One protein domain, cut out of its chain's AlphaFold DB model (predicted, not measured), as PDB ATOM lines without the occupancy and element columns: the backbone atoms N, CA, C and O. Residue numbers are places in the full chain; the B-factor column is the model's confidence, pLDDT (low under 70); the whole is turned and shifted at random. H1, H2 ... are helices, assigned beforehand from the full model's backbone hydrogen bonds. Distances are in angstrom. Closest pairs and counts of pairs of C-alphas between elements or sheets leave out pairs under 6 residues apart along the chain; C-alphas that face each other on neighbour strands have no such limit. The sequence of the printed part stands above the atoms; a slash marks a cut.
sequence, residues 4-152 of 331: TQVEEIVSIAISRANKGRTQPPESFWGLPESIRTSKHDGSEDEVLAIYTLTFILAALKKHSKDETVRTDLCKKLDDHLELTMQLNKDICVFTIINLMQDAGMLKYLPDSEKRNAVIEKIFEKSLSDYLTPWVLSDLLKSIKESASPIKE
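This is residues 4 to 152 of the 331 residues of an uncharacterized protein of Legionella birminghamensis (UniProt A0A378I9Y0). The domain is a slab of helices with H3 and H5 side by side in its middle, nearly parallel; H4 and H6 lie on one side of this pair, H1 and H7 on the other. H1 packs on H3 and H7 on H5, at far ends of the slab, and the very short H2 sits by H1 and H3. The printed part has 149 residues with seven named helices, H1 to H7 in order along the chain, and no named strand; its class is all helix, packed part aligned, part crossed. It is compact, with a radius of gyration of the C-alphas of 14.7 A and spans of 39 by 37 by 23 A.

H1, residues 4 to 18, touches H3, residues 44 to 62, at a steep tilt of 41 degrees, the same way; their closest C-alphas, of Ala 13 and Phe 55, are 4.8 A apart. H2, residues 33 to 36, is close to H1 but not clearly touching, with the C-alphas of Ile 9 and Ile 35 closest at 6.8 A. H2 and H3 are near each other, 8.5 A at the closest. H3 and H4, residues 67 to 84, form a helical hairpin at a shallow tilt of 25 degrees, closest at C-alphas 60 and 70, 6.0 A. H5, residues 89 to 100, is the hub, touching four helices. It touches residues 46 to 54 of H3, the same way at 4 degrees, a shallow tilt, with C-alphas 46 and 91 closest at 6.9 A. H4 and H5 are a helical hairpin that only just touches, with 3 pairs of C-alphas within 8 A, the closest those of Thr 84 and Cys 92, 6.3 A. H6, residues 113 to 126, touches H5 at a steep tilt of 49 degrees, opposite ways, with C-alphas 93 and 126 closest at 5.3 A. H6 also touches residues 78 to 84 of H4, closest at C-alphas 78 and 115, 6.3 A. H7, residues 133 to 145, touches H5 with residues 138 to 143 alone, closest at C-alphas 100 and 143, 5.5 A. H1 and H7 are apart. Every O i to N i+4 pair is within hydrogen-bond range in H1, H3, H4, H5, H6 and H7; H2 is too short for one.

H1 begins at C-alpha 4, (-43.602, -35.979, 54.139), and measures 20.9 A; H2 measures 4.9 A. H3 is 26.8 A, H4 25.1 A, H5 16.5 A, H6 19.8 A and H7 18.2 A long, ending at C-alpha 145, (-35.895, -31.825, 30.638).

The C-alphas farthest apart, of Thr 37 and Glu 152, are 41.8 A apart. The printed part has no cut. The links H1 to H2 and H5 to H6 are long, with 14 and 12 residues. The pLDDT is under 70 at residue 22, residues 102 to 109 and residues 129 to 134.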
ATOM      1  N   THR A   4     -44.427 -35.109  53.287       84.50
ATOM      2  CA  THR A   4     -43.602 -35.979  54.139       84.50
ATOM      3  C   THR A   4     -44.059 -37.441  54.096       84.50
ATOM      4  O   THR A   4     -43.229 -38.344  54.029       84.50
ATOM      5  N   GLN A   5     -45.371 -37.690  54.077       85.19
ATOM      6  CA  GLN A   5     -45.934 -39.036  53.914       85.19
ATOM      7  C   GLN A   5     -45.567 -39.637  52.548       85.19
ATOM      8  O   GLN A   5     -45.226 -40.816  52.464       85.19
ATOM      9  N   VAL A   6     -45.614 -38.837  51.477       84.75
ATOM     10  CA  VAL A   6     -45.219 -39.288  50.133       84.75
ATOM     11  C   VAL A   6     -43.726 -39.622  50.095       84.75
ATOM     12  O   VAL A   6     -43.354 -40.681  49.595       84.75
ATOM     13  N   GLU A   7     -42.872 -38.773  50.669       86.69
ATOM     14  CA  GLU A   7     -41.424 -39.004  50.761       86.69
ATOM     15  C   GLU A   7     -41.081 -40.280  51.540       86.69
ATOM     16  O   GLU A   7     -40.199 -41.040  51.128       86.69
ATOM     17  N   GLU A   8     -41.797 -40.556  52.632       89.50
ATOM     18  CA  GLU A   8     -41.647 -41.791  53.402       89.50
ATOM     19  C   GLU A   8     -41.964 -43.026  52.542       89.50
ATOM     20  O   GLU A   8     -41.137 -43.939  52.432       89.50
ATOM     21  N   ILE A   9     -43.129 -43.037  51.882       89.50
ATOM     22  CA  ILE A   9     -43.552 -44.136  51.000       89.50
ATOM     23  C   ILE A   9     -42.513 -44.354  49.894       89.50
ATOM     24  O   ILE A   9     -42.077 -45.488  49.666       89.50
ATOM     25  N   VAL A  10     -42.077 -43.269  49.247       89.56
ATOM     26  CA  VAL A  10     -41.075 -43.281  48.173       89.56
ATOM     27  C   VAL A  10     -39.753 -43.873  48.666       89.56
ATOM     28  O   VAL A  10     -39.206 -44.786  48.041       89.56
ATOM     29  N   SER A  11     -39.253 -43.413  49.814       89.56
ATOM     30  CA  SER A  11     -37.999 -43.885  50.411       89.56
ATOM     31  C   SER A  11     -38.030 -45.389  50.704       89.56
ATOM     32  O   SER A  11     -37.108 -46.137  50.349       89.56
ATOM     33  N   ILE A  12     -39.130 -45.875  51.285       89.75
ATOM     34  CA  ILE A  12     -39.299 -47.293  51.614       89.75
ATOM     35  C   ILE A  12     -39.418 -48.142  50.339       89.75
ATOM     36  O   ILE A  12     -38.826 -49.228  50.273       89.75
ATOM     37  N   ALA A  13     -40.145 -47.668  49.324       89.44
ATOM     38  CA  ALA A  13     -40.272 -48.340  48.032       89.44
ATOM     39  C   ALA A  13     -38.908 -48.499  47.341       89.44
ATOM     40  O   ALA A  13     -38.532 -49.616  46.970       89.44
ATOM     41  N   ILE A  14     -38.118 -47.419  47.267       88.38
ATOM     42  CA  ILE A  14     -36.758 -47.429  46.703       88.38
ATOM     43  C   ILE A  14     -35.858 -48.397  47.477       88.38
ATOM     44  O   ILE A  14     -35.182 -49.237  46.878       88.38
ATOM     45  N   SER A  15     -35.863 -48.325  48.812       88.44
ATOM     46  CA  SER A  15     -35.068 -49.212  49.670       88.44
ATOM     47  C   SER A  15     -35.402 -50.689  49.432       88.44
ATOM     48  O   SER A  15     -34.508 -51.534  49.330       88.44
ATOM     49  N   ARG A  16     -36.689 -51.022  49.276       86.81
ATOM     50  CA  ARG A  16     -37.143 -52.390  48.989       86.81
ATOM     51  C   ARG A  16     -36.746 -52.873  47.596       86.81
ATOM     52  O   ARG A  16     -36.265 -54.003  47.494       86.81
ATOM     53  N   ALA A  17     -36.894 -52.050  46.563       85.62
ATOM     54  CA  ALA A  17     -36.435 -52.387  45.215       85.62
ATOM     55  C   ALA A  17     -34.911 -52.622  45.195       85.62
ATOM     56  O   ALA A  17     -34.412 -53.624  44.672       85.62
ATOM     57  N   ASN A  18     -34.153 -51.776  45.900       83.81
ATOM     58  CA  ASN A  18     -32.699 -51.889  45.999       83.81
ATOM     59  C   ASN A  18     -32.214 -53.133  46.754       83.81
ATOM     60  O   ASN A  18     -31.085 -53.571  46.529       83.81
ATOM     61  N   LYS A  19     -33.065 -53.789  47.549       85.75
ATOM     62  CA  LYS A  19     -32.776 -55.106  48.146       85.75
ATOM     63  C   LYS A  19     -32.920 -56.278  47.161       85.75
ATOM     64  O   LYS A  19     -32.747 -57.420  47.563       85.75
ATOM     65  N   GLY A  20     -33.187 -56.013  45.876       71.06
ATOM     66  CA  GLY A  20     -33.230 -57.039  44.820       71.06
ATOM     67  C   GLY A  20     -34.559 -57.780  44.727       71.06
ATOM     68  O   GLY A  20     -34.632 -58.828  44.097       71.06
ATOM     69  N   ARG A  21     -35.610 -57.242  45.351       75.31
ATOM     70  CA  ARG A  21     -36.972 -57.722  45.121       75.31
ATOM     71  C   ARG A  21     -37.459 -57.193  43.776       75.31
ATOM     72  O   ARG A  21     -37.260 -56.022  43.471       75.31
ATOM     73  N   THR A  22     -38.142 -58.042  43.022       69.56
ATOM     74  CA  THR A  22     -38.669 -57.728  41.682       69.56
ATOM     75  C   THR A  22     -40.197 -57.647  41.646       69.56
ATOM     76  O   THR A  22     -40.783 -57.295  40.624       69.56
ATOM     77  N   GLN A  23     -40.867 -57.955  42.760       80.38
ATOM     78  CA  GLN A  23     -42.324 -57.953  42.836       80.38
ATOM     79  C   GLN A  23     -42.832 -56.842  43.766       80.38
ATOM     80  O   GLN A  23     -42.531 -56.886  44.967       80.38
ATOM     81  N   PRO A  24     -43.570 -55.849  43.231       84.00
ATOM     82  CA  PRO A  24     -44.366 -54.957  44.059       84.00
ATOM     83  C   PRO A  24     -45.542 -55.737  44.677       84.00
ATOM     84  O   PRO A  24     -45.962 -56.753  44.123       84.00
ATOM     85  N   PRO A  25     -46.067 -55.298  45.830       83.19
ATOM     86  CA  PRO A  25     -47.258 -55.888  46.428       83.19
ATOM     87  C   PRO A  25     -48.510 -55.582  45.596       83.19
ATOM     88  O   PRO A  25     -48.651 -54.489  45.058       83.19
ATOM     89  N   GLU A  26     -49.432 -56.542  45.534       83.94
ATOM     90  CA  GLU A  26     -50.690 -56.428  44.774       83.94
ATOM     91  C   GLU A  26     -51.824 -55.769  45.573       83.94
ATOM     92  O   GLU A  26     -52.858 -55.416  45.019       83.94
ATOM     93  N   SER A  27     -51.651 -55.607  46.886       86.62
ATOM     94  CA  SER A  27     -52.646 -54.998  47.769       86.62
ATOM     95  C   SER A  27     -51.987 -54.178  48.869       86.62
ATOM     96  O   SER A  27     -50.826 -54.409  49.232       86.62
ATOM     97  N   PHE A  28     -52.756 -53.258  49.454       85.19
ATOM     98  CA  PHE A  28     -52.323 -52.438  50.584       85.19
ATOM     99  C   PHE A  28     -51.815 -53.291  51.756       85.19
ATOM    100  O   PHE A  28     -50.782 -52.999  52.355       85.19
ATOM    101  N   TRP A  29     -52.464 -54.425  52.028       85.00
ATOM    102  CA  TRP A  29     -52.082 -55.341  53.105       85.00
ATOM    103  C   TRP A  29     -50.742 -56.054  52.870       85.00
ATOM    104  O   TRP A  29     -50.116 -56.507  53.829       85.00
ATOM    105  N   GLY A  30     -50.262 -56.092  51.624       84.12
ATOM    106  CA  GLY A  30     -48.925 -56.570  51.264       84.12
ATOM    107  C   GLY A  30     -47.802 -55.547  51.489       84.12
ATOM    108  O   GLY A  30     -46.619 -55.891  51.357       84.12
ATOM    109  N   LEU A  31     -48.133 -54.295  51.828       87.62
ATOM    110  CA  LEU A  31     -47.148 -53.242  52.068       87.62
ATOM    111  C   LEU A  31     -46.344 -53.484  53.362       87.62
ATOM    112  O   LEU A  31     -46.805 -54.157  54.294       87.62
ATOM    113  N   PRO A  32     -45.115 -52.935  53.449       86.44
ATOM    114  CA  PRO A  32     -44.357 -52.882  54.696       86.44
ATOM    115  C   PRO A  32     -45.213 -52.390  55.865       86.44
ATOM    116  O   PRO A  32     -45.988 -51.449  55.726       86.44
ATOM    117  N   GLU A  33     -45.043 -53.003  57.033       85.06
ATOM    118  CA  GLU A  33     -45.803 -52.644  58.234       85.06
ATOM    119  C   GLU A  33     -45.610 -51.180  58.639       85.06
ATOM    120  O   GLU A  33     -46.566 -50.541  59.060       85.06
ATOM    121  N   SER A  34     -44.424 -50.615  58.394       84.75
ATOM    122  CA  SER A  34     -44.144 -49.188  58.583       84.75
ATOM    123  C   SER A  34     -45.043 -48.267  57.751       84.75
ATOM    124  O   SER A  34     -45.298 -47.155  58.172       84.75
ATOM    125  N   ILE A  35     -45.541 -48.721  56.597       85.94
ATOM    126  CA  ILE A  35     -46.500 -47.964  55.775       85.94
ATOM    127  C   ILE A  35     -47.931 -48.264  56.234       85.94
ATOM    128  O   ILE A  35     -48.739 -47.364  56.398       85.94
ATOM    129  N   ARG A  36     -48.255 -49.535  56.505       86.69
ATOM    130  CA  ARG A  36     -49.621 -49.933  56.898       86.69
ATOM    131  C   ARG A  36     -50.058 -49.376  58.254       86.69
ATOM    132  O   ARG A  36     -51.245 -49.176  58.475       86.69
ATOM    133  N   THR A  37     -49.116 -49.196  59.178       78.06
ATOM    134  CA  THR A  37     -49.388 -48.698  60.538       78.06
ATOM    135  C   THR A  37     -49.329 -47.176  60.635       78.06
ATOM    136  O   THR A  37     -49.865 -46.603  61.587       78.06
ATOM    137  N   SER A  38     -48.738 -46.515  59.638       76.62
ATOM    138  CA  SER A  38     -48.746 -45.064  59.516       76.62
ATOM    139  C   SER A  38     -50.128 -44.581  59.078       76.62
ATOM    140  O   SER A  38     -50.719 -45.081  58.121       76.62
ATOM    141  N   LYS A  39     -50.672 -43.583  59.785       71.38
ATOM    142  CA  LYS A  39     -51.890 -42.897  59.340       71.38
ATOM    143  C   LYS A  39     -51.538 -42.017  58.143       71.38
ATOM    144  O   LYS A  39     -50.929 -40.960  58.311       71.38
ATOM    145  N   HIS A  40     -51.910 -42.469  56.952       77.88
ATOM    146  CA  HIS A  40     -51.806 -41.693  55.722       77.88
ATOM    147  C   HIS A  40     -53.132 -40.988  55.430       77.88
ATOM    148  O   HIS A  40     -54.198 -41.579  55.564       77.88
ATOM    149  N   ASP A  41     -53.063 -39.736  54.977       72.38
ATOM    150  CA  ASP A  41     -54.257 -38.947  54.627       72.38
ATOM    151  C   ASP A  41     -54.785 -39.266  53.210       72.38
ATOM    152  O   ASP A  41     -55.468 -38.444  52.605       72.38
ATOM    153  N   GLY A  42     -54.370 -40.384  52.611       72.44
ATOM    154  CA  GLY A  42     -54.819 -40.844  51.293       72.44
ATOM    155  C   GLY A  42     -55.550 -42.176  51.400       72.44
ATOM    156  O   GLY A  42     -55.426 -42.876  52.406       72.44
ATOM    157  N   SER A  43     -56.305 -42.530  50.364       84.38
ATOM    158  CA  SER A  43     -56.916 -43.861  50.284       84.38
ATOM    159  C   SER A  43     -55.844 -44.954  50.228       84.38
ATOM    160  O   SER A  43     -54.719 -44.726  49.773       84.38
ATOM    161  N   GLU A  44     -56.192 -46.161  50.670       88.00
ATOM    162  CA  GLU A  44     -55.303 -47.325  50.581       88.00
ATOM    163  C   GLU A  44     -54.809 -47.553  49.141       88.00
ATOM    164  O   GLU A  44     -53.630 -47.852  48.932       88.00
ATOM    165  N   ASP A  45     -55.676 -47.315  48.152       87.31
ATOM    166  CA  ASP A  45     -55.361 -47.415  46.723       87.31
ATOM    167  C   ASP A  45     -54.348 -46.356  46.268       87.31
ATOM    168  O   ASP A  45     -53.438 -46.659  45.499       87.31
ATOM    169  N   GLU A  46     -54.447 -45.121  46.769       88.19
ATOM    170  CA  GLU A  46     -53.479 -44.054  46.483       88.19
ATOM    171  C   GLU A  46     -52.102 -44.376  47.080       88.19
ATOM    172  O   GLU A  46     -51.082 -44.227  46.405       88.19
ATOM    173  N   VAL A  47     -52.060 -44.858  48.325       89.44
ATOM    174  CA  VAL A  47     -50.809 -45.260  48.989       89.44
ATOM    175  C   VAL A  47     -50.158 -46.429  48.249       89.44
ATOM    176  O   VAL A  47     -48.952 -46.405  47.981       89.44
ATOM    177  N   LEU A  48     -50.953 -47.436  47.875       90.94
ATOM    178  CA  LEU A  48     -50.490 -48.575  47.091       90.94
ATOM    179  C   LEU A  48     -49.979 -48.134  45.717       90.94
ATOM    180  O   LEU A  48     -48.924 -48.600  45.290       90.94
ATOM    181  N   ALA A  49     -50.678 -47.223  45.039       90.94
ATOM    182  CA  ALA A  49     -50.282 -46.731  43.727       90.94
ATOM    183  C   ALA A  49     -48.933 -45.999  43.767       90.94
ATOM    184  O   ALA A  49     -48.048 -46.321  42.971       90.94
ATOM    185  N   ILE A  50     -48.743 -45.084  44.725       91.44
ATOM    186  CA  ILE A  50     -47.471 -44.371  44.925       91.44
ATOM    187  C   ILE A  50     -46.346 -45.375  45.181       91.44
ATOM    188  O   ILE A  50     -45.323 -45.350  44.493       91.44
ATOM    189  N   TYR A  51     -46.546 -46.297  46.127       92.00
ATOM    190  CA  TYR A  51     -45.541 -47.303  46.462       92.00
ATOM    191  C   TYR A  51     -45.171 -48.167  45.254       92.00
ATOM    192  O   TYR A  51     -43.989 -48.358  44.960       92.00
ATOM    193  N   THR A  52     -46.177 -48.700  44.561       91.62
ATOM    194  CA  THR A  52     -46.005 -49.629  43.445       91.62
ATOM    195  C   THR A  52     -45.297 -48.964  42.278       91.62
ATOM    196  O   THR A  52     -44.334 -49.540  41.770       91.62
ATOM    197  N   LEU A  53     -45.683 -47.739  41.902       91.44
ATOM    198  CA  LEU A  53     -44.981 -46.997  40.859       91.44
ATOM    199  C   LEU A  53     -43.512 -46.802  41.228       91.44
ATOM    200  O   LEU A  53     -42.625 -47.201  40.474       91.44
ATOM    201  N   THR A  54     -43.237 -46.228  42.402       89.88
ATOM    202  CA  THR A  54     -41.864 -45.943  42.824       89.88
ATOM    203  C   THR A  54     -41.024 -47.215  42.913       89.88
ATOM    204  O   THR A  54     -39.866 -47.223  42.492       89.88
ATOM    205  N   PHE A  55     -41.603 -48.308  43.413       91.06
ATOM    206  CA  PHE A  55     -40.941 -49.605  43.468       91.06
ATOM    207  C   PHE A  55     -40.593 -50.115  42.069       91.06
ATOM    208  O   PHE A  55     -39.441 -50.482  41.834       91.06
ATOM    209  N   ILE A  56     -41.560 -50.128  41.141       89.56
ATOM    210  CA  ILE A  56     -41.358 -50.598  39.763       89.56
ATOM    211  C   ILE A  56     -40.255 -49.781  39.096       89.56
ATOM    212  O   ILE A  56     -39.330 -50.359  38.525       89.56
ATOM    213  N   LEU A  57     -40.306 -48.453  39.217       87.56
ATOM    214  CA  LEU A  57     -39.305 -47.579  38.619       87.56
ATOM    215  C   LEU A  57     -37.914 -47.840  39.218       87.56
ATOM    216  O   LEU A  57     -36.953 -48.067  38.483       87.56
ATOM    217  N   ALA A  58     -37.786 -47.895  40.545       87.06
ATOM    218  CA  ALA A  58     -36.509 -48.187  41.196       87.06
ATOM    219  C   ALA A  58     -35.957 -49.579  40.823       87.06
ATOM    220  O   ALA A  58     -34.753 -49.726  40.583       87.06
ATOM    221  N   ALA A  59     -36.825 -50.589  40.719       87.00
ATOM    222  CA  ALA A  59     -36.454 -51.938  40.303       87.00
ATOM    223  C   ALA A  59     -35.986 -51.970  38.839       87.00
ATOM    224  O   ALA A  59     -34.946 -52.563  38.551       87.00
ATOM    225  N   LEU A  60     -36.679 -51.269  37.933       84.62
ATOM    226  CA  LEU A  60     -36.280 -51.123  36.527       84.62
ATOM    227  C   LEU A  60     -34.896 -50.485  36.400       84.62
ATOM    228  O   LEU A  60     -34.066 -50.969  35.634       84.62
ATOM    229  N   LYS A  61     -34.607 -49.447  37.194       84.12
ATOM    230  CA  LYS A  61     -33.282 -48.810  37.223       84.12
ATOM    231  C   LYS A  61     -32.187 -49.811  37.571       84.12
ATOM    232  O   LYS A  61     -31.174 -49.911  36.874       84.12
ATOM    233  N   LYS A  62     -32.401 -50.546  38.664       84.38
ATOM    234  CA  LYS A  62     -31.442 -51.511  39.204       84.38
ATOM    235  C   LYS A  62     -31.205 -52.678  38.246       84.38
ATOM    236  O   LYS A  62     -30.064 -53.093  38.066       84.38
ATOM    237  N   HIS A  63     -32.270 -53.182  37.630       84.00
ATOM    238  CA  HIS A  63     -32.252 -54.346  36.746       84.00
ATOM    239  C   HIS A  63     -32.251 -53.965  35.258       84.00
ATOM    240  O   HIS A  63     -32.611 -54.772  34.411       84.00
ATOM    241  N   SER A  64     -31.792 -52.757  34.917       79.31
ATOM    242  CA  SER A  64     -31.793 -52.219  33.544       79.31
ATOM    243  C   SER A  64     -31.068 -53.090  32.508       79.31
ATOM    244  O   SER A  64     -31.367 -52.993  31.321       79.31
ATOM    245  N   LYS A  65     -30.135 -53.947  32.945       83.25
ATOM    246  CA  LYS A  65     -29.383 -54.885  32.092       83.25
ATOM    247  C   LYS A  65     -29.972 -56.300  32.032       83.25
ATOM    248  O   LYS A  65     -29.509 -57.097  31.225       83.25
ATOM    249  N   ASP A  66     -30.943 -56.627  32.884       86.88
ATOM    250  CA  ASP A  66     -31.592 -57.938  32.913       86.88
ATOM    251  C   ASP A  66     -32.875 -57.890  32.082       86.88
ATOM    252  O   ASP A  66     -33.881 -57.305  32.483       86.88
ATOM    253  N   GLU A  67     -32.829 -58.491  30.897       84.12
ATOM    254  CA  GLU A  67     -33.926 -58.436  29.935       84.12
ATOM    255  C   GLU A  67     -35.208 -59.106  30.444       84.12
ATOM    256  O   GLU A  67     -36.307 -58.589  30.222       84.12
ATOM    257  N   THR A  68     -35.077 -60.218  31.172       86.12
ATOM    258  CA  THR A  68     -36.226 -60.968  31.691       86.12
ATOM    259  C   THR A  68     -36.944 -60.185  32.784       86.12
ATOM    260  O   THR A  68     -38.158 -59.978  32.708       86.12
ATOM    261  N   VAL A  69     -36.187 -59.655  33.747       85.50
ATOM    262  CA  VAL A  69     -36.726 -58.836  34.838       85.50
ATOM    263  C   VAL A  69     -37.294 -57.524  34.302       85.50
ATOM    264  O   VAL A  69     -38.360 -57.092  34.737       85.50
ATOM    265  N   ARG A  70     -36.634 -56.902  33.318       85.62
ATOM    266  CA  ARG A  70     -37.135 -55.687  32.669       85.62
ATOM    267  C   ARG A  70     -38.477 -55.927  31.985       85.62
ATOM    268  O   ARG A  70     -39.372 -55.103  32.143       85.62
ATOM    269  N   THR A  71     -38.636 -57.032  31.260       85.75
ATOM    270  CA  THR A  71     -39.889 -57.358  30.556       85.75
ATOM    271  C   THR A  71     -41.048 -57.562  31.536       85.75
ATOM    272  O   THR A  71     -42.121 -56.993  31.341       85.75
ATOM    273  N   ASP A  72     -40.819 -58.295  32.631       88.38
ATOM    274  CA  ASP A  72     -41.821 -58.496  33.688       88.38
ATOM    275  C   ASP A  72     -42.214 -57.173  34.371       88.38
ATOM    276  O   ASP A  72     -43.395 -56.857  34.519       88.38
ATOM    277  N   LEU A  73     -41.229 -56.340  34.722       87.31
ATOM    278  CA  LEU A  73     -41.477 -55.025  35.318       87.31
ATOM    279  C   LEU A  73     -42.176 -54.055  34.355       87.31
ATOM    280  O   LEU A  73     -42.987 -53.249  34.803       87.31
ATOM    281  N   CYS A  74     -41.904 -54.136  33.049       86.88
ATOM    282  CA  CYS A  74     -42.616 -53.354  32.036       86.88
ATOM    283  C   CYS A  74     -44.096 -53.730  31.978       86.88
ATOM    284  O   CYS A  74     -44.938 -52.841  31.944       86.88
ATOM    285  N   LYS A  75     -44.420 -55.028  32.027       88.44
ATOM    286  CA  LYS A  75     -45.812 -55.486  32.062       88.44
ATOM    287  C   LYS A  75     -46.538 -54.963  33.304       88.44
ATOM    288  O   LYS A  75     -47.625 -54.416  33.193       88.44
ATOM    289  N   LYS A  76     -45.895 -55.043  34.472       89.19
ATOM    290  CA  LYS A  76     -46.451 -54.495  35.722       89.19
ATOM    291  C   LYS A  76     -46.617 -52.983  35.679       89.19
ATOM    292  O   LYS A  76     -47.555 -52.459  36.270       89.19
ATOM    293  N   LEU A  77     -45.705 -52.280  35.007       89.94
ATOM    294  CA  LEU A  77     -45.863 -50.854  34.768       89.94
ATOM    295  C   LEU A  77     -47.095 -50.592  33.901       89.94
ATOM    296  O   LEU A  77     -47.881 -49.725  34.252       89.94
ATOM    297  N   ASP A  78     -47.282 -51.344  32.817       90.00
ATOM    298  CA  ASP A  78     -48.445 -51.202  31.935       90.00
ATOM    299  C   ASP A  78     -49.759 -51.420  32.702       90.00
ATOM    300  O   ASP A  78     -50.648 -50.568  32.641       90.00
ATOM    301  N   ASP A  79     -49.833 -52.478  33.512       90.44
ATOM    302  CA  ASP A  79     -50.986 -52.763  34.375       90.44
ATOM    303  C   ASP A  79     -51.221 -51.624  35.392       90.44
ATOM    304  O   ASP A  79     -52.347 -51.163  35.597       90.44
ATOM    305  N   HIS A  80     -50.149 -51.108  36.004       91.38
ATOM    306  CA  HIS A  80     -50.222 -49.987  36.943       91.38
ATOM    307  C   HIS A  80     -50.686 -48.679  36.277       91.38
ATOM    308  O   HIS A  80     -51.448 -47.919  36.875       91.38
ATOM    309  N   LEU A  81     -50.248 -48.392  35.050       91.44
ATOM    310  CA  LEU A  81     -50.664 -47.196  34.313       91.44
ATOM    311  C   LEU A  81     -52.157 -47.251  33.964       91.44
ATOM    312  O   LEU A  81     -52.858 -46.250  34.124       91.44
ATOM    313  N   GLU A  82     -52.660 -48.417  33.553       90.94
ATOM    314  CA  GLU A  82     -54.093 -48.622  33.313       90.94
ATOM    315  C   GLU A  82     -54.921 -48.414  34.595       90.94
ATOM    316  O   GLU A  82     -55.957 -47.746  34.556       90.94
ATOM    317  N   LEU A  83     -54.437 -48.887  35.750       89.00
ATOM    318  CA  LEU A  83     -55.072 -48.644  37.053       89.00
ATOM    319  C   LEU A  83     -55.043 -47.162  37.451       89.00
ATOM    320  O   LEU A  83     -56.055 -46.618  37.890       89.00
ATOM    321  N   THR A  84     -53.920 -46.472  37.241       89.62
ATOM    322  CA  THR A  84     -53.769 -45.043  37.559       89.62
ATOM    323  C   THR A  84     -54.782 -44.164  36.823       89.62
ATOM    324  O   THR A  84     -55.223 -43.139  37.353       89.62
ATOM    325  N   MET A  85     -55.246 -44.573  35.638       85.75
ATOM    326  CA  MET A  85     -56.330 -43.871  34.944       85.75
ATOM    327  C   MET A  85     -57.654 -43.855  35.721       85.75
ATOM    328  O   MET A  85     -58.474 -42.965  35.484       85.75
ATOM    329  N   GLN A  86     -57.871 -44.783  36.653       86.88
ATOM    330  CA  GLN A  86     -59.081 -44.868  37.478       86.88
ATOM    331  C   GLN A  86     -58.954 -44.097  38.801       86.88
ATOM    332  O   GLN A  86     -59.962 -43.781  39.424       86.88
ATOM    333  N   LEU A  87     -57.730 -43.734  39.196       86.12
ATOM    334  CA  LEU A  87     -57.436 -43.073  40.469       86.12
ATOM    335  C   LEU A  87     -57.619 -41.549  40.415       86.12
ATOM    336  O   LEU A  87     -57.975 -40.960  39.388       86.12
ATOM    337  N   ASN A  88     -57.374 -40.897  41.549       83.94
ATOM    338  CA  ASN A  88     -57.393 -39.445  41.676       83.94
ATOM    339  C   ASN A  88     -56.345 -38.771  40.759       83.94
ATOM    340  O   ASN A  88     -55.292 -39.331  40.452       83.94
ATOM    341  N   LYS A  89     -56.635 -37.539  40.329       81.38
ATOM    342  CA  LYS A  89     -55.781 -36.713  39.463       81.38
ATOM    343  C   LYS A  89     -54.408 -36.448  40.076       81.38
ATOM    344  O   LYS A  89     -53.433 -36.417  39.335       81.38
ATOM    345  N   ASP A  90     -54.313 -36.332  41.399       82.75
ATOM    346  CA  ASP A  90     -53.032 -36.136  42.089       82.75
ATOM    347  C   ASP A  90     -52.079 -37.320  41.864       82.75
ATOM    348  O   ASP A  90     -50.879 -37.128  41.667       82.75
ATOM    349  N   ILE A  91     -52.617 -38.543  41.780       87.56
ATOM    350  CA  ILE A  91     -51.841 -39.736  41.419       87.56
ATOM    351  C   ILE A  91     -51.442 -39.701  39.948       87.56
ATOM    352  O   ILE A  91     -50.314 -40.065  39.618       87.56
ATOM    353  N   CYS A  92     -52.311 -39.218  39.058       88.00
ATOM    354  CA  CYS A  92     -51.949 -39.010  37.655       88.00
ATOM    355  C   CYS A  92     -50.780 -38.016  37.527       88.00
ATOM    356  O   CYS A  92     -49.814 -38.296  36.820       88.00
ATOM    357  N   VAL A  93     -50.817 -36.893  38.253       87.00
ATOM    358  CA  VAL A  93     -49.738 -35.890  38.282       87.00
ATOM    359  C   VAL A  93     -48.448 -36.499  38.829       87.00
ATOM    360  O   VAL A  93     -47.415 -36.435  38.161       87.00
ATOM    361  N   PHE A  94     -48.515 -37.149  39.996       86.62
ATOM    362  CA  PHE A  94     -47.378 -37.850  40.597       86.62
ATOM    363  C   PHE A  94     -46.761 -38.858  39.622       86.62
ATOM    364  O   PHE A  94     -45.537 -38.915  39.474       86.62
ATOM    365  N   THR A  95     -47.606 -39.614  38.918       89.19
ATOM    366  CA  THR A  95     -47.178 -40.627  37.954       89.19
ATOM    367  C   THR A  95     -46.403 -40.011  36.803       89.19
ATOM    368  O   THR A  95     -45.299 -40.464  36.506       89.19
ATOM    369  N   ILE A  96     -46.925 -38.946  36.188       88.31
ATOM    370  CA  ILE A  96     -46.224 -38.288  35.083       88.31
ATOM    371  C   ILE A  96     -44.900 -37.681  35.552       88.31
ATOM    372  O   ILE A  96     -43.888 -37.894  34.891       88.31
ATOM    373  N   ILE A  97     -44.869 -36.990  36.695       85.44
ATOM    374  CA  ILE A  97     -43.624 -36.403  37.220       85.44
ATOM    375  C   ILE A  97     -42.551 -37.489  37.396       85.44
ATOM    376  O   ILE A  97     -41.444 -37.348  36.881       85.44
ATOM    377  N   ASN A  98     -42.890 -38.611  38.039       85.00
ATOM    378  CA  ASN A  98     -41.937 -39.701  38.281       85.00
ATOM    379  C   ASN A  98     -41.494 -40.422  36.995       85.00
ATOM    380  O   ASN A  98     -40.367 -40.915  36.918       85.00
ATOM    381  N   LEU A  99     -42.358 -40.493  35.979       85.81
ATOM    382  CA  LEU A  99     -41.994 -41.048  34.674       85.81
ATOM    383  C   LEU A  99     -41.057 -40.124  33.882       85.81
ATOM    384  O   LEU A  99     -40.185 -40.633  33.174       85.81
ATOM    385  N   MET A 100     -41.250 -38.802  33.985       80.06
ATOM    386  CA  MET A 100     -40.626 -37.799  33.110       80.06
ATOM    387  C   MET A 100     -39.323 -37.202  33.634       80.06
ATOM    388  O   MET A 100     -38.498 -36.820  32.807       80.06
ATOM    389  N   GLN A 101     -39.120 -37.130  34.957       77.56
ATOM    390  CA  GLN A 101     -37.887 -36.605  35.565       77.56
ATOM    391  C   GLN A 101     -36.621 -37.257  34.978       77.56
ATOM    392  O   GLN A 101     -36.671 -38.361  34.454       77.56
ATOM    393  N   ASP A 102     -35.459 -36.613  35.092       53.16
ATOM    394  CA  ASP A 102     -34.192 -37.068  34.479       53.16
ATOM    395  C   ASP A 102     -33.675 -38.426  35.026       53.16
ATOM    396  O   ASP A 102     -32.962 -39.197  34.363       53.16
ATOM    397  N   ALA A 103     -34.100 -38.767  36.249       47.69
ATOM    398  CA  ALA A 103     -33.977 -40.097  36.854       47.69
ATOM    399  C   ALA A 103     -35.028 -41.112  36.352       47.69
ATOM    400  O   ALA A 103     -34.973 -42.285  36.724       47.69
ATOM    401  N   GLY A 104     -35.973 -40.651  35.545       51.53
ATOM    402  CA  GLY A 104     -37.156 -41.328  35.041       51.53
ATOM    403  C   GLY A 104     -36.827 -42.455  34.076       51.53
ATOM    404  O   GLY A 104     -35.793 -42.486  33.400       51.53
ATOM    405  N   MET A 105     -37.722 -43.440  34.066       62.50
ATOM    406  CA  MET A 105     -37.476 -44.739  33.445       62.50
ATOM    407  C   MET A 105     -37.816 -44.796  31.963       62.50
ATOM    408  O   MET A 105     -37.469 -45.788  31.333       62.50
ATOM    409  N   LEU A 106     -38.450 -43.770  31.379       62.97
ATOM    410  CA  LEU A 106     -38.881 -43.824  29.974       62.97
ATOM    411  C   LEU A 106     -37.728 -44.029  28.990       62.97
ATOM    412  O   LEU A 106     -37.912 -44.710  27.992       62.97
ATOM    413  N   LYS A 107     -36.514 -43.572  29.319       62.19
ATOM    414  CA  LYS A 107     -35.308 -43.869  28.525       62.19
ATOM    415  C   LYS A 107     -34.842 -45.332  28.592       62.19
ATOM    416  O   LYS A 107     -34.070 -45.766  27.746       62.19
ATOM    417  N   TYR A 108     -35.259 -46.076  29.617       62.94
ATOM    418  CA  TYR A 108     -34.921 -47.491  29.828       62.94
ATOM    419  C   TYR A 108     -36.055 -48.441  29.437       62.94
ATOM    420  O   TYR A 108     -35.850 -49.657  29.355       62.94
ATOM    421  N   LEU A 109     -37.252 -47.896  29.227       68.62
ATOM    422  CA  LEU A 109     -38.413 -48.648  28.805       68.62
ATOM    423  C   LEU A 109     -38.326 -48.904  27.294       68.62
ATOM    424  O   LEU A 109     -38.004 -47.988  26.540       68.62
ATOM    425  N   PRO A 110     -38.604 -50.134  26.831       72.12
ATOM    426  CA  PRO A 110     -38.761 -50.387  25.408       72.12
ATOM    427  C   PRO A 110     -39.934 -49.559  24.884       72.12
ATOM    428  O   PRO A 110     -40.961 -49.441  25.566       72.12
ATOM    429  N   ASP A 111     -39.762 -49.002  23.685       75.81
ATOM    430  CA  ASP A 111     -40.800 -48.209  23.044       75.81
ATOM    431  C   ASP A 111     -42.057 -49.061  22.826       75.81
ATOM    432  O   ASP A 111     -41.991 -50.233  22.447       75.81
ATOM    433  N   SER A 112     -43.208 -48.492  23.161       83.75
ATOM    434  CA  SER A 112     -44.491 -49.183  23.127       83.75
ATOM    435  C   SER A 112     -45.587 -48.175  22.846       83.75
ATOM    436  O   SER A 112     -45.939 -47.370  23.708       83.75
ATOM    437  N   GLU A 113     -46.179 -48.264  21.656       86.19
ATOM    438  CA  GLU A 113     -47.293 -47.399  21.257       86.19
ATOM    439  C   GLU A 113     -48.455 -47.463  22.255       86.19
ATOM    440  O   GLU A 113     -49.027 -46.432  22.611       86.19
ATOM    441  N   LYS A 114     -48.766 -48.664  22.768       88.56
ATOM    442  CA  LYS A 114     -49.829 -48.855  23.764       88.56
ATOM    443  C   LYS A 114     -49.515 -48.093  25.054       88.56
ATOM    444  O   LYS A 114     -50.365 -47.341  25.528       88.56
ATOM    445  N   ARG A 115     -48.308 -48.258  25.611       88.50
ATOM    446  CA  ARG A 115     -47.891 -47.573  26.846       88.50
ATOM    447  C   ARG A 115     -47.890 -46.062  26.660       88.50
ATOM    448  O   ARG A 115     -48.442 -45.339  27.486       88.50
ATOM    449  N   ASN A 116     -47.317 -45.598  25.554       87.94
ATOM    450  CA  ASN A 116     -47.236 -44.188  25.196       87.94
ATOM    451  C   ASN A 116     -48.632 -43.548  25.145       87.94
ATOM    452  O   ASN A 116     -48.868 -42.534  25.798       87.94
ATOM    453  N   ALA A 117     -49.595 -44.203  24.490       89.06
ATOM    454  CA  ALA A 117     -50.978 -43.735  24.433       89.06
ATOM    455  C   ALA A 117     -51.664 -43.684  25.813       89.06
ATOM    456  O   ALA A 117     -52.489 -42.803  26.061       89.06
ATOM    457  N   VAL A 118     -51.351 -44.611  26.727       91.38
ATOM    458  CA  VAL A 118     -51.874 -44.573  28.105       91.38
ATOM    459  C   VAL A 118     -51.260 -43.408  28.885       91.38
ATOM    460  O   VAL A 118     -51.993 -42.662  29.533       91.38
ATOM    461  N   ILE A 119     -49.946 -43.190  28.781       89.88
ATOM    462  CA  ILE A 119     -49.257 -42.070  29.441       89.88
ATOM    463  C   ILE A 119     -49.816 -40.726  28.965       89.88
ATOM    464  O   ILE A 119     -50.076 -39.846  29.783       89.88
ATOM    465  N   GLU A 120     -50.070 -40.576  27.665       90.38
ATOM    466  CA  GLU A 120     -50.708 -39.382  27.100       90.38
ATOM    467  C   GLU A 120     -52.092 -39.117  27.708       90.38
ATOM    468  O   GLU A 120     -52.395 -37.982  28.075       90.38
ATOM    469  N   LYS A 121     -52.919 -40.157  27.875       91.19
ATOM    470  CA  LYS A 121     -54.244 -40.038  28.509       91.19
ATOM    471  C   LYS A 121     -54.150 -39.683  29.989       91.19
ATOM    472  O   LYS A 121     -54.935 -38.867  30.469       91.19
ATOM    473  N   ILE A 122     -53.200 -40.279  30.715       90.44
ATOM    474  CA  ILE A 122     -52.927 -39.923  32.114       90.44
ATOM    475  C   ILE A 122     -52.531 -38.447  32.186       90.44
ATOM    476  O   ILE A 122     -53.071 -37.718  33.011       90.44
ATOM    477  N   PHE A 123     -51.654 -37.987  31.292       90.56
ATOM    478  CA  PHE A 123     -51.235 -36.592  31.236       90.56
ATOM    479  C   PHE A 123     -52.389 -35.638  30.914       90.56
ATOM    480  O   PHE A 123     -52.567 -34.654  31.625       90.56
ATOM    481  N   GLU A 124     -53.220 -35.936  29.911       89.12
ATOM    482  CA  GLU A 124     -54.388 -35.102  29.604       89.12
ATOM    483  C   GLU A 124     -55.348 -35.010  30.802       89.12
ATOM    484  O   GLU A 124     -55.847 -33.927  31.111       89.12
ATOM    485  N   LYS A 125     -55.557 -36.117  31.527       87.62
ATOM    486  CA  LYS A 125     -56.349 -36.133  32.765       87.62
ATOM    487  C   LYS A 125     -55.707 -35.297  33.876       87.62
ATOM    488  O   LYS A 125     -56.433 -34.661  34.647       87.62
ATOM    489  N   SER A 126     -54.375 -35.284  33.956       86.19
ATOM    490  CA  SER A 126     -53.627 -34.482  34.925       86.19
ATOM    491  C   SER A 126     -53.851 -32.987  34.723       86.19
ATOM    492  O   SER A 126     -53.985 -32.291  35.718       86.19
ATOM    493  N   LEU A 127     -53.985 -32.495  33.482       85.31
ATOM    494  CA  LEU A 127     -54.096 -31.066  33.127       85.31
ATOM    495  C   LEU A 127     -55.374 -30.336  33.605       85.31
ATOM    496  O   LEU A 127     -55.689 -29.263  33.113       85.31
ATOM    497  N   SER A 128     -56.135 -30.883  34.549       72.06
ATOM    498  CA  SER A 128     -57.395 -30.301  35.026       72.06
ATOM    499  C   SER A 128     -57.286 -28.842  35.501       72.06
ATOM    500  O   SER A 128     -56.294 -28.450  36.105       72.06
ATOM    501  N   ASP A 129     -58.406 -28.114  35.397       61.47
ATOM    502  CA  ASP A 129     -58.608 -26.694  35.763       61.47
ATOM    503  C   ASP A 129     -58.182 -26.288  37.194       61.47
ATOM    504  O   ASP A 129     -58.130 -25.103  37.510       61.47
ATOM    505  N   TYR A 130     -57.891 -27.253  38.070       53.53
ATOM    506  CA  TYR A 130     -57.567 -27.051  39.486       53.53
ATOM    507  C   TYR A 130     -56.080 -27.241  39.815       53.53
ATOM    508  O   TYR A 130     -55.694 -27.112  40.978       53.53
ATOM    509  N   LEU A 131     -55.239 -27.563  38.828       63.53
ATOM    510  CA  LEU A 131     -53.797 -27.641  39.045       63.53
ATOM    511  C   LEU A 131     -53.260 -26.272  39.458       63.53
ATOM    512  O   LEU A 131     -53.438 -25.275  38.753       63.53
ATOM    513  N   THR A 132     -52.565 -26.226  40.594       65.94
ATOM    514  CA  THR A 132     -51.889 -25.000  41.006       65.94
ATOM    515  C   THR A 132     -50.784 -24.662  39.993       65.94
ATOM    516  O   THR A 132     -50.150 -25.573  39.446       65.94
ATOM    517  N   PRO A 133     -50.514 -23.368  39.737       68.81
ATOM    518  CA  PRO A 133     -49.509 -22.956  38.756       68.81
ATOM    519  C   PRO A 133     -48.126 -23.579  38.995       68.81
ATOM    520  O   PRO A 133     -47.431 -23.926  38.046       68.81
ATOM    521  N   TRP A 134     -47.758 -23.773  40.265       68.50
ATOM    522  CA  TRP A 134     -46.493 -24.376  40.685       68.50
ATOM    523  C   TRP A 134     -46.367 -25.839  40.255       68.50
ATOM    524  O   TRP A 134     -45.389 -26.207  39.614       68.50
ATOM    525  N   VAL A 135     -47.389 -26.658  40.522       77.06
ATOM    526  CA  VAL A 135     -47.379 -28.088  40.171       77.06
ATOM    527  C   VAL A 135     -47.361 -28.276  38.653       77.06
ATOM    528  O   VAL A 135     -46.666 -29.152  38.141       77.06
ATOM    529  N   LEU A 136     -48.086 -27.428  37.918       80.00
ATOM    530  CA  LEU A 136     -48.046 -27.426  36.458       80.00
ATOM    531  C   LEU A 136     -46.662 -27.021  35.925       80.00
ATOM    532  O   LEU A 136     -46.180 -27.630  34.974       80.00
ATOM    533  N   SER A 137     -46.012 -26.029  36.538       80.38
ATOM    534  CA  SER A 137     -44.658 -25.614  36.160       80.38
ATOM    535  C   SER A 137     -43.644 -26.741  36.363       80.38
ATOM    536  O   SER A 137     -42.861 -27.017  35.459       80.38
ATOM    537  N   ASP A 138     -43.683 -27.432  37.505       79.44
ATOM    538  CA  ASP A 138     -42.784 -28.559  37.790       79.44
ATOM    539  C   ASP A 138     -43.033 -29.744  36.845       79.44
ATOM    540  O   ASP A 138     -42.090 -30.394  36.380       79.44
ATOM    541  N   LEU A 139     -44.301 -30.000  36.510       84.94
ATOM    542  CA  LEU A 139     -44.706 -31.013  35.539       84.94
ATOM    543  C   LEU A 139     -44.153 -30.707  34.140       84.94
ATOM    544  O   LEU A 139     -43.528 -31.570  33.523       84.94
ATOM    545  N   LEU A 140     -44.352 -29.483  33.644       86.31
ATOM    546  CA  LEU A 140     -43.878 -29.066  32.322       86.31
ATOM    547  C   LEU A 140     -42.354 -29.004  32.259       86.31
ATOM    548  O   LEU A 140     -41.777 -29.468  31.279       86.31
ATOM    549  N   LYS A 141     -41.700 -28.523  33.321       84.12
ATOM    550  CA  LYS A 141     -40.242 -28.556  33.450       84.12
ATOM    551  C   LYS A 141     -39.709 -29.986  33.362       84.12
ATOM    552  O   LYS A 141     -38.808 -30.247  32.572       84.12
ATOM    553  N   SER A 142     -40.318 -30.921  34.096       82.62
ATOM    554  CA  SER A 142     -39.930 -32.338  34.055       82.62
ATOM    555  C   SER A 142     -40.074 -32.931  32.649       82.62
ATOM    556  O   SER A 142     -39.233 -33.716  32.228       82.62
ATOM    557  N   ILE A 143     -41.111 -32.546  31.896       85.44
ATOM    558  CA  ILE A 143     -41.300 -32.978  30.499       85.44
ATOM    559  C   ILE A 143     -40.256 -32.337  29.571       85.44
ATOM    560  O   ILE A 143     -39.689 -33.036  28.731       85.44
ATOM    561  N   LYS A 144     -39.981 -31.033  29.731       83.94
ATOM    562  CA  LYS A 144     -38.985 -30.265  28.958       83.94
ATOM    563  C   LYS A 144     -37.584 -30.862  29.101       83.94
ATOM    564  O   LYS A 144     -36.893 -31.036  28.097       83.94
ATOM    565  N   GLU A 145     -37.197 -31.223  30.321       83.38
ATOM    566  CA  GLU A 145     -35.895 -31.825  30.638       83.38
ATOM    567  C   GLU A 145     -35.820 -33.319  30.261       83.38
ATOM    568  O   GLU A 145     -34.733 -33.871  30.124       83.38
ATOM    569  N   SER A 146     -36.959 -33.977  30.018       80.94
ATOM    570  CA  SER A 146     -37.008 -35.410  29.730       80.94
ATOM    571  C   SER A 146     -36.365 -35.801  28.390       80.94
ATOM    572  O   SER A 146     -36.532 -35.148  27.353       80.94
ATOM    573  N   ALA A 147     -35.730 -36.978  28.375       77.81
ATOM    574  CA  ALA A 147     -35.309 -37.682  27.157       77.81
ATOM    575  C   ALA A 147     -36.430 -38.543  26.526       77.81
ATOM    576  O   ALA A 147     -36.170 -39.315  25.605       77.81
ATOM    577  N   SER A 148     -37.663 -38.457  27.037       77.94
ATOM    578  CA  SER A 148     -38.799 -39.269  26.588       77.94
ATOM    579  C   SER A 148     -39.158 -39.036  25.107       77.94
ATOM    580  O   SER A 148     -39.285 -37.877  24.697       77.94
ATOM    581  N   PRO A 149     -39.419 -40.098  24.313       77.62
ATOM    582  CA  PRO A 149     -39.816 -39.964  22.907       77.62
ATOM    583  C   PRO A 149     -41.200 -39.321  22.729       77.62
ATOM    584  O   PRO A 149     -41.502 -38.790  21.665       77.62
ATOM    585  N   ILE A 150     -42.040 -39.316  23.769       84.50
ATOM    586  CA  ILE A 150     -43.393 -38.738  23.725       84.50
ATOM    587  C   ILE A 150     -43.467 -37.295  24.235       84.50
ATOM    588  O   ILE A 150     -44.556 -36.721  24.282       84.50
ATOM    589  N   LYS A 151     -42.334 -36.685  24.614       86.31
ATOM    590  CA  LYS A 151     -42.323 -35.350  25.234       86.31
ATOM    591  C   LYS A 151     -42.978 -34.286  24.354       86.31
ATOM    592  O   LYS A 151     -43.801 -33.520  24.840       86.31
ATOM    593  N   GLU A 152     -42.691 -34.281  23.052       88.25
ATOM    594  CA  GLU A 152     -43.252 -33.299  22.116       88.25
ATOM    595  C   GLU A 152     -44.771 -33.431  22.024       88.25
ATOM    596  O   GLU A 152     -45.498 -32.439  22.074       88.25
TER     597      GLU A 152